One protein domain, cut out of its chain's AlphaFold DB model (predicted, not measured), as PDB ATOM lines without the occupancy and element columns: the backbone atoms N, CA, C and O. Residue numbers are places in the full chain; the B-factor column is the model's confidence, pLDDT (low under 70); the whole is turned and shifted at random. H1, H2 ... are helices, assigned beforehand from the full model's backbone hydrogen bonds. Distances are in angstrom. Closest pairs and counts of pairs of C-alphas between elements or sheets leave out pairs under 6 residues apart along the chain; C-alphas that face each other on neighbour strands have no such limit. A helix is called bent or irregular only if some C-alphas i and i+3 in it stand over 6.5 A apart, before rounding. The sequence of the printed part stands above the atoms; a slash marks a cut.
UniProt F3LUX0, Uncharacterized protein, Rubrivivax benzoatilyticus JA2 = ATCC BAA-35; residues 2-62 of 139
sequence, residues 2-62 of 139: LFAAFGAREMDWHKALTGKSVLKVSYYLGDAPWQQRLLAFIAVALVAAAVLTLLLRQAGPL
ATOM      1  N   LEU A   2      -9.967 -32.910   8.724       84.62
ATOM      2  CA  LEU A   2     -11.343 -33.056   8.213       84.62
ATOM      3  C   LEU A   2     -12.431 -32.542   9.180       84.62
ATOM      4  O   LEU A   2     -13.265 -31.739   8.784       84.62
ATOM      5  N   PHE A   3     -12.370 -32.912  10.465       85.31
ATOM      6  CA  PHE A   3     -13.319 -32.412  11.472       85.31
ATOM      7  C   PHE A   3     -13.276 -30.890  11.653       85.31
ATOM      8  O   PHE A   3     -14.315 -30.271  11.839       85.31
ATOM      9  N   ALA A   4     -12.095 -30.272  11.548       86.75
ATOM     10  CA  ALA A   4     -11.970 -28.817  11.606       86.75
ATOM     11  C   ALA A   4     -12.601 -28.149  10.373       86.75
ATOM     12  O   ALA A   4     -13.254 -27.121  10.504       86.75
ATOM     13  N   ALA A   5     -12.468 -28.761   9.190       86.81
ATOM     14  CA  ALA A   5     -13.141 -28.291   7.982       86.81
ATOM     15  C   ALA A   5     -14.672 -28.409   8.092       86.81
ATOM     16  O   ALA A   5     -15.381 -27.487   7.699       86.81
ATOM     17  N   PHE A   6     -15.187 -29.498   8.675       87.56
ATOM     18  CA  PHE A   6     -16.619 -29.638   8.958       87.56
ATOM     19  C   PHE A   6     -17.110 -28.636  10.008       87.56
ATOM     20  O   PHE A   6     -18.155 -28.028   9.808       87.56
ATOM     21  N   GLY A   7     -16.333 -28.379  11.063       86.56
ATOM     22  CA  GLY A   7     -16.642 -27.326  12.034       86.56
ATOM     23  C   GLY A   7     -16.680 -25.933  11.396       86.56
ATOM     24  O   GLY A   7     -17.634 -25.192  11.594       86.56
ATOM     25  N   ALA A   8     -15.699 -25.597  10.553       87.19
ATOM     26  CA  ALA A   8     -15.675 -24.325   9.827       87.19
ATOM     27  C   ALA A   8     -16.838 -24.183   8.825       87.19
ATOM     28  O   ALA A   8     -17.326 -23.076   8.588       87.19
ATOM     29  N   ARG A   9     -17.291 -25.298   8.234       87.94
ATOM     30  CA  ARG A   9     -18.503 -25.342   7.404       87.94
ATOM     31  C   ARG A   9     -19.741 -25.019   8.236       87.94
ATOM     32  O   ARG A   9     -20.533 -24.198   7.795       87.94
ATOM     33  N   GLU A  10     -19.879 -25.641   9.403       87.06
ATOM     34  CA  GLU A  10     -21.035 -25.475  10.288       87.06
ATOM     35  C   GLU A  10     -21.122 -24.075  10.898       87.06
ATOM     36  O   GLU A  10     -22.194 -23.492  10.975       87.06
ATOM     37  N   MET A  11     -19.978 -23.478  11.233       88.69
ATOM     38  CA  MET A  11     -19.898 -22.083  11.676       88.69
ATOM     39  C   MET A  11     -20.071 -21.067  10.535       88.69
ATOM     40  O   MET A  11     -19.874 -19.871  10.748       88.69
ATOM     41  N   ASP A  12     -20.363 -21.526   9.314       87.56
ATOM     42  CA  ASP A  12     -20.553 -20.687   8.132       87.56
ATOM     43  C   ASP A  12     -19.384 -19.719   7.849       87.56
ATOM     44  O   ASP A  12     -19.554 -18.677   7.210       87.56
ATOM     45  N   TRP A  13     -18.152 -20.078   8.236       86.62
ATOM     46  CA  TRP A  13     -16.969 -19.222   8.047       86.62
ATOM     47  C   TRP A  13     -16.738 -18.863   6.580       86.62
ATOM     48  O   TRP A  13     -16.343 -17.747   6.250       86.62
ATOM     49  N   HIS A  14     -17.048 -19.791   5.678       82.69
ATOM     50  CA  HIS A  14     -16.995 -19.543   4.245       82.69
ATOM     51  C   HIS A  14     -17.961 -18.427   3.807       82.69
ATOM     52  O   HIS A  14     -17.584 -17.609   2.970       82.69
ATOM     53  N   LYS A  15     -19.167 -18.339   4.388       85.12
ATOM     54  CA  LYS A  15     -20.124 -17.256   4.107       85.12
ATOM     55  C   LYS A  15     -19.672 -15.946   4.740       85.12
ATOM     56  O   LYS A  15     -19.771 -14.916   4.088       85.12
ATOM     57  N   ALA A  16     -19.127 -15.985   5.957       83.25
ATOM     58  CA  ALA A  16     -18.582 -14.797   6.615       83.25
ATOM     59  C   ALA A  16     -17.448 -14.149   5.798       83.25
ATOM     60  O   ALA A  16     -17.346 -12.929   5.737       83.25
ATOM     61  N   LEU A  17     -16.626 -14.965   5.128       80.88
ATOM     62  CA  LEU A  17     -15.499 -14.498   4.315       80.88
ATOM     63  C   LEU A  17     -15.883 -14.100   2.881       80.88
ATOM     64  O   LEU A  17     -15.243 -13.226   2.305       80.88
ATOM     65  N   THR A  18     -16.885 -14.752   2.282       80.25
ATOM     66  CA  THR A  18     -17.197 -14.601   0.843       80.25
ATOM     67  C   THR A  18     -18.583 -14.013   0.561       80.25
ATOM     68  O   THR A  18     -18.961 -13.821  -0.594       80.25
ATOM     69  N   GLY A  19     -19.380 -13.749   1.599       81.12
ATOM     70  CA  GLY A  19     -20.751 -13.235   1.522       81.12
ATOM     71  C   GLY A  19     -21.792 -14.227   0.985       81.12
ATOM     72  O   GLY A  19     -22.989 -13.980   1.097       81.12
ATOM     73  N   LYS A  20     -21.373 -15.357   0.401       83.50
ATOM     74  CA  LYS A  20     -22.244 -16.371  -0.213       83.50
ATOM     75  C   LYS A  20     -21.751 -17.780   0.125       83.50
ATOM     76  O   LYS A  20     -20.642 -17.985   0.605       83.50
ATOM     77  N   SER A  21     -22.587 -18.790  -0.115       84.94
ATOM     78  CA  SER A  21     -22.163 -20.179   0.086       84.94
ATOM     79  C   SER A  21     -21.266 -20.649  -1.061       84.94
ATOM     80  O   SER A  21     -21.728 -20.778  -2.192       84.94
ATOM     81  N   VAL A  22     -20.013 -20.986  -0.744       87.25
ATOM     82  CA  VAL A  22     -19.025 -21.556  -1.680       87.25
ATOM     83  C   VAL A  22     -19.384 -22.959  -2.180       87.25
ATOM     84  O   VAL A  22     -18.692 -23.500  -3.035       87.25
ATOM     85  N   LEU A  23     -20.438 -23.577  -1.642       85.19
ATOM     86  CA  LEU A  23     -20.944 -24.876  -2.097       85.19
ATOM     87  C   LEU A  23     -21.998 -24.733  -3.203       85.19
ATOM     88  O   LEU A  23     -22.322 -25.711  -3.871       85.19
ATOM     89  N   LYS A  24     -22.542 -23.529  -3.414       84.69
ATOM     90  CA  LYS A  24     -23.519 -23.281  -4.477       84.69
ATOM     91  C   LYS A  24     -22.810 -23.098  -5.813       84.69
ATOM     92  O   LYS A  24     -21.882 -22.305  -5.926       84.69
ATOM     93  N   VAL A  25     -23.323 -23.744  -6.859       84.00
ATOM     94  CA  VAL A  25     -22.819 -23.574  -8.234       84.00
ATOM     95  C   VAL A  25     -22.895 -22.105  -8.675       84.00
ATOM     96  O   VAL A  25     -21.966 -21.596  -9.297       84.00
ATOM     97  N   SER A  26     -23.941 -21.380  -8.263       84.69
ATOM     98  CA  SER A  26     -24.108 -19.952  -8.560       84.69
ATOM     99  C   SER A  26     -23.012 -19.053  -7.975       84.69
ATOM    100  O   SER A  26     -22.772 -17.976  -8.513       84.69
ATOM    101  N   TYR A  27     -22.296 -19.485  -6.929       87.00
ATOM    102  CA  TYR A  27     -21.117 -18.767  -6.435       87.00
ATOM    103  C   TYR A  27     -19.992 -18.754  -7.475       87.00
ATOM    104  O   TYR A  27     -19.334 -17.736  -7.678       87.00
ATOM    105  N   TYR A  28     -19.806 -19.875  -8.170       86.81
ATOM    106  CA  TYR A  28     -18.781 -20.024  -9.195       86.81
ATOM    107  C   TYR A  28     -19.214 -19.519 -10.561       86.81
ATOM    108  O   TYR A  28     -18.352 -19.355 -11.406       86.81
ATOM    109  N   LEU A  29     -20.499 -19.309 -10.825       86.69
ATOM    110  CA  LEU A  29     -20.959 -18.759 -12.107       86.69
ATOM    111  C   LEU A  29     -21.275 -17.261 -12.034       86.69
ATOM    112  O   LEU A  29     -21.388 -16.623 -13.073       86.69
ATOM    113  N   GLY A  30     -21.401 -16.707 -10.828       81.69
ATOM    114  CA  GLY A  30     -21.685 -15.292 -10.615       81.69
ATOM    115  C   GLY A  30     -20.445 -14.396 -10.560       81.69
ATOM    116  O   GLY A  30     -19.313 -14.810 -10.828       81.69
ATOM    117  N   ASP A  31     -20.683 -13.165 -10.115       80.94
ATOM    118  CA  ASP A  31     -19.733 -12.042 -10.160       80.94
ATOM    119  C   ASP A  31     -18.651 -12.060  -9.067       80.94
ATOM    120  O   ASP A  31     -18.020 -11.041  -8.784       80.94
ATOM    121  N   ALA A  32     -18.440 -13.195  -8.394       81.25
ATOM    122  CA  ALA A  32     -17.413 -13.283  -7.362       81.25
ATOM    123  C   ALA A  32     -16.014 -13.059  -7.979       81.25
ATOM    124  O   ALA A  32     -15.725 -13.628  -9.041       81.25
ATOM    125  N   PRO A  33     -15.118 -12.292  -7.321       88.06
ATOM    126  CA  PRO A  33     -13.747 -12.105  -7.785       88.06
ATOM    127  C   PRO A  33     -13.065 -13.447  -8.059       88.06
ATOM    128  O   PRO A  33     -13.178 -14.392  -7.270       88.06
ATOM    129  N   TRP A  34     -12.335 -13.546  -9.170       85.88
ATOM    130  CA  TRP A  34     -11.779 -14.824  -9.625       85.88
ATOM    131  C   TRP A  34     -10.817 -15.451  -8.600       85.88
ATOM    132  O   TRP A  34     -10.787 -16.673  -8.459       85.88
ATOM    133  N   GLN A  35     -10.101 -14.633  -7.821       89.38
ATOM    134  CA  GLN A  35      -9.220 -15.090  -6.742       89.38
ATOM    135  C   GLN A  35     -10.013 -15.779  -5.623       89.38
ATOM    136  O   GLN A  35      -9.614 -16.837  -5.137       89.38
ATOM    137  N   GLN A  36     -11.163 -15.215  -5.238       87.44
ATOM    138  CA  GLN A  36     -12.038 -15.803  -4.219       87.44
ATOM    139  C   GLN A  36     -12.681 -17.100  -4.719       87.44
ATOM    140  O   GLN A  36     -12.820 -18.051  -3.951       87.44
ATOM    141  N   ARG A  37     -13.029 -17.175  -6.012       88.31
ATOM    142  CA  ARG A  37     -13.523 -18.405  -6.654       88.31
ATOM    143  C   ARG A  37     -12.463 -19.503  -6.658       88.31
ATOM    144  O   ARG A  37     -12.776 -20.637  -6.307       88.31
ATOM    145  N   LEU A  38     -11.218 -19.169  -7.002       89.81
ATOM    146  CA  LEU A  38     -10.114 -20.127  -7.044       89.81
ATOM    147  C   LEU A  38      -9.785 -20.681  -5.651       89.81
ATOM    148  O   LEU A  38      -9.687 -21.894  -5.486       89.81
ATOM    149  N   LEU A  39      -9.667 -19.817  -4.638       89.94
ATOM    150  CA  LEU A  39      -9.393 -20.246  -3.261       89.94
ATOM    151  C   LEU A  39     -10.523 -21.113  -2.693       89.94
ATOM    152  O   LEU A  39     -10.255 -22.152  -2.090       89.94
ATOM    153  N   ALA A  40     -11.780 -20.722  -2.929       89.44
ATOM    154  CA  ALA A  40     -12.943 -21.510  -2.541       89.44
ATOM    155  C   ALA A  40     -12.946 -22.891  -3.214       89.44
ATOM    156  O   ALA A  40     -13.129 -23.901  -2.536       89.44
ATOM    157  N   PHE A  41     -12.671 -22.941  -4.521       90.44
ATOM    158  CA  PHE A  41     -12.592 -24.192  -5.269       90.44
ATOM    159  C   PHE A  41     -11.503 -25.115  -4.716       90.44
ATOM    160  O   PHE A  41     -11.772 -26.285  -4.460       90.44
ATOM    161  N   ILE A  42     -10.296 -24.593  -4.472       91.56
ATOM    162  CA  ILE A  42      -9.187 -25.369  -3.900       91.56
ATOM    163  C   ILE A  42      -9.570 -25.917  -2.520       91.56
ATOM    164  O   ILE A  42      -9.364 -27.099  -2.253       91.56
ATOM    165  N   ALA A  43     -10.163 -25.091  -1.654       90.31
ATOM    166  CA  ALA A  43     -10.585 -25.519  -0.323       90.31
ATOM    167  C   ALA A  43     -11.633 -26.644  -0.389       90.31
ATOM    168  O   ALA A  43     -11.478 -27.672   0.273       90.31
ATOM    169  N   VAL A  44     -12.666 -26.486  -1.224       90.94
ATOM    170  CA  VAL A  44     -13.709 -27.504  -1.423       90.94
ATOM    171  C   VAL A  44     -13.120 -28.779  -2.027       90.94
ATOM    172  O   VAL A  44     -13.416 -29.867  -1.539       90.94
ATOM    173  N   ALA A  45     -12.245 -28.669  -3.028       92.12
ATOM    174  CA  ALA A  45     -11.598 -29.810  -3.671       92.12
ATOM    175  C   ALA A  45     -10.716 -30.603  -2.697       92.12
ATOM    176  O   ALA A  45     -10.754 -31.832  -2.703       92.12
ATOM    177  N   LEU A  46      -9.969 -29.929  -1.817       92.50
ATOM    178  CA  LEU A  46      -9.159 -30.586  -0.787       92.50
ATOM    179  C   LEU A  46     -10.023 -31.355   0.217       92.50
ATOM    180  O   LEU A  46      -9.706 -32.498   0.549       92.50
ATOM    181  N   VAL A  47     -11.125 -30.758   0.682       92.06
ATOM    182  CA  VAL A  47     -12.068 -31.444   1.578       92.06
ATOM    183  C   VAL A  47     -12.716 -32.629   0.863       92.06
ATOM    184  O   VAL A  47     -12.735 -33.727   1.414       92.06
ATOM    185  N   ALA A  48     -13.175 -32.447  -0.376       91.69
ATOM    186  CA  ALA A  48     -13.767 -33.513  -1.180       91.69
ATOM    187  C   ALA A  48     -12.784 -34.670  -1.416       91.69
ATOM    188  O   ALA A  48     -13.147 -35.829  -1.230       91.69
ATOM    189  N   ALA A  49     -11.522 -34.376  -1.740       94.50
ATOM    190  CA  ALA A  49     -10.474 -35.381  -1.891       94.50
ATOM    191  C   ALA A  49     -10.188 -36.117  -0.571       94.50
ATOM    192  O   ALA A  49     -10.030 -37.339  -0.562       94.50
ATOM    193  N   ALA A  50     -10.169 -35.412   0.562       93.44
ATOM    194  CA  ALA A  50      -9.993 -36.028   1.874       93.44
ATOM    195  C   ALA A  50     -11.165 -36.960   2.240       93.44
ATOM    196  O   ALA A  50     -10.941 -38.063   2.739       93.44
ATOM    197  N   VAL A  51     -12.408 -36.565   1.943       92.69
ATOM    198  CA  VAL A  51     -13.586 -37.432   2.117       92.69
ATOM    199  C   VAL A  51     -13.512 -38.638   1.182       92.69
ATOM    200  O   VAL A  51     -13.674 -39.768   1.632       92.69
ATOM    201  N   LEU A  52     -13.215 -38.430  -0.101       94.31
ATOM    202  CA  LEU A  52     -13.147 -39.506  -1.088       94.31
ATOM    203  C   LEU A  52     -12.060 -40.526  -0.738       94.31
ATOM    204  O   LEU A  52     -12.302 -41.727  -0.775       94.31
ATOM    205  N   THR A  53     -10.872 -40.067  -0.346       95.06
ATOM    206  CA  THR A  53      -9.787 -40.961   0.084       95.06
ATOM    207  C   THR A  53     -10.150 -41.738   1.347       95.06
ATOM    208  O   THR A  53      -9.841 -42.927   1.420       95.06
ATOM    209  N   LEU A  54     -10.841 -41.119   2.311       93.06
ATOM    210  CA  LEU A  54     -11.371 -41.815   3.485       93.06
ATOM    211  C   LEU A  54     -12.373 -42.902   3.078       93.06
ATOM    212  O   LEU A  54     -12.236 -44.041   3.515       93.06
ATOM    213  N   LEU A  55     -13.340 -42.577   2.214       92.81
ATOM    214  CA  LEU A  55     -14.346 -43.525   1.736       92.81
ATOM    215  C   LEU A  55     -13.702 -44.693   0.987       92.81
ATOM    216  O   LEU A  55     -13.959 -45.842   1.324       92.81
ATOM    217  N   LEU A  56     -12.816 -44.424   0.028       94.44
ATOM    218  CA  LEU A  56     -12.156 -45.469  -0.759       94.44
ATOM    219  C   LEU A  56     -11.292 -46.393   0.106       94.44
ATOM    220  O   LEU A  56     -11.247 -47.596  -0.137       94.44
ATOM    221  N   ARG A  57     -10.628 -45.855   1.136       95.50
ATOM    222  CA  ARG A  57      -9.797 -46.652   2.049       95.50
ATOM    223  C   ARG A  57     -10.622 -47.454   3.051       95.50
ATOM    224  O   ARG A  57     -10.261 -48.586   3.349       95.50
ATOM    225  N   GLN A  58     -11.718 -46.887   3.556       93.94
ATOM    226  CA  GLN A  58     -12.479 -47.476   4.660       93.94
ATOM    227  C   GLN A  58     -13.703 -48.279   4.212       93.94
ATOM    228  O   GLN A  58     -14.148 -49.125   4.978       93.94
ATOM    229  N   ALA A  59     -14.225 -48.093   2.996       92.06
ATOM    230  CA  ALA A  59     -15.421 -48.799   2.527       92.06
ATOM    231  C   ALA A  59     -15.229 -50.324   2.485       92.06
ATOM    232  O   ALA A  59     -16.075 -51.064   2.984       92.06
ATOM    233  N   GLY A  60     -14.103 -50.801   1.942       94.81
ATOM    234  CA  GLY A  60     -13.782 -52.233   1.891       94.81
ATOM    235  C   GLY A  60     -13.672 -52.866   3.286       94.81
ATOM    236  O   GLY A  60     -14.404 -53.817   3.577       94.81
ATOM    237  N   PRO A  61     -12.815 -52.332   4.179       95.31
ATOM    238  CA  PRO A  61     -12.729 -52.782   5.565       95.31
ATOM    239  C   PRO A  61     -14.065 -52.703   6.307       95.31
ATOM    240  O   PRO A  61     -14.440 -53.674   6.959       95.31
ATOM    241  N   LEU A  62     -14.810 -51.603   6.186       94.31
ATOM    242  CA  LEU A  62     -16.114 -51.442   6.831       94.31
ATOM    243  C   LEU A  62     -17.079 -52.548   6.398       94.31
ATOM    244  O   LEU A  62     -17.675 -53.209   7.246       94.31
TER     245      LEU A  62
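This is residues 2 to 62 of the 139 residues of an uncharacterized protein of Rubrivivax benzoatilyticus JA2 = ATCC BAA-35 (UniProt F3LUX0). One long, nearly straight helix, H4, makes the longest axis, and three short helices, H1, H2 and H3, are gathered loosely beside it, away from its last two turns. H1 and H2 follow each other along one side of H4, from near its middle toward its beginning; the chain then folds back through a short link to H3, near the first turns of H4, and turns into H4, which runs back past H2 and H1 and sticks out with residues 55 to 62. The printed part has 61 residues with four named helices, in the order H1, H2, H3, H4, and no named strand; the class is all helix. The whole is loose, with a radius of gyration of the C-alphas of 13.5 A and spans of 44 by 22 by 16 A.

H1, residues 2 to 10, touches H4, residues 34 to 62, with 4 pairs of C-alphas within 8 A. The closest C-alphas of the two are those of Leu 2 and Val 47, 6.9 A apart, and H4 touches H1 with residues 47 to 51 alone. The two run opposite ways at a steep tilt of 52 degrees. H2, residues 13 to 18, is close to H1 but not clearly touching it; their closest C-alphas, those of Ala 8 and His 14, are 7.5 A apart. H1 and H2 run the same way at a steep tilt of 64 degrees. H2 is also close to H4 but not clearly touching it, with the C-alphas of Thr 18 and Gln 36 the closest at 7.3 A. These two run opposite ways at a shallow tilt of 32 degrees. H3, residues 25 to 29, is close to H4 but not clearly touching it; the closest C-alphas, those of Tyr 28 and Arg 37, are 6.1 A apart. H3 is apart from both H1 and H2. In H1, H2 and H3 every O i to N i+4 pair is within hydrogen-bond range, and in H4 23 of 25 are.

The printed part begins with H1, residues 2 to 10, whose first C-alpha, that of Leu 2, is at (-11.343, -33.056, 8.213); it measures 12.5 A from first to last C-alpha. H2, residues 13 to 18, measures 8.6 A and ends with C-alpha 18 at (-17.197, -14.601, 0.843). H3, residues 25 to 29, measures 6.5 A. H4, residues 34 to 62, measures 40.4 A; it begins with the C-alpha of Trp 34 at (-11.779, -14.824, -9.625) and ends with that of Leu 62 at (-16.114, -51.442, 6.831). H4 is irregular, but only just: C-alphas 57 and 60 are 6.9 A apart, where about 5 A is found in a regular helix, and its line is a rough one.

The outline, 44 by 22 by 16 A, is only just a rod. The two C-alphas farthest apart are those of Asp 31 and Pro 61, at 44.2 A, while the first and last printed C-alphas, those of Leu 2 and Leu 62, are 19.0 A apart. Residues 55 to 62, which belong to H4, stand free; the body without them has 53 residues, spans 34 by 21 by 16 A and has a radius of gyration of 11.2 A. The printed part has no cut. The links from H1 to H2 and from H3 to H4 are tight, with 2 and 4 residues between the helices. The link from H2 to H3 is short, with 6 residues, and no link is long. The mean pLDDT of the printed part is 88.4, and no printed residue is under 70 in this predicted model.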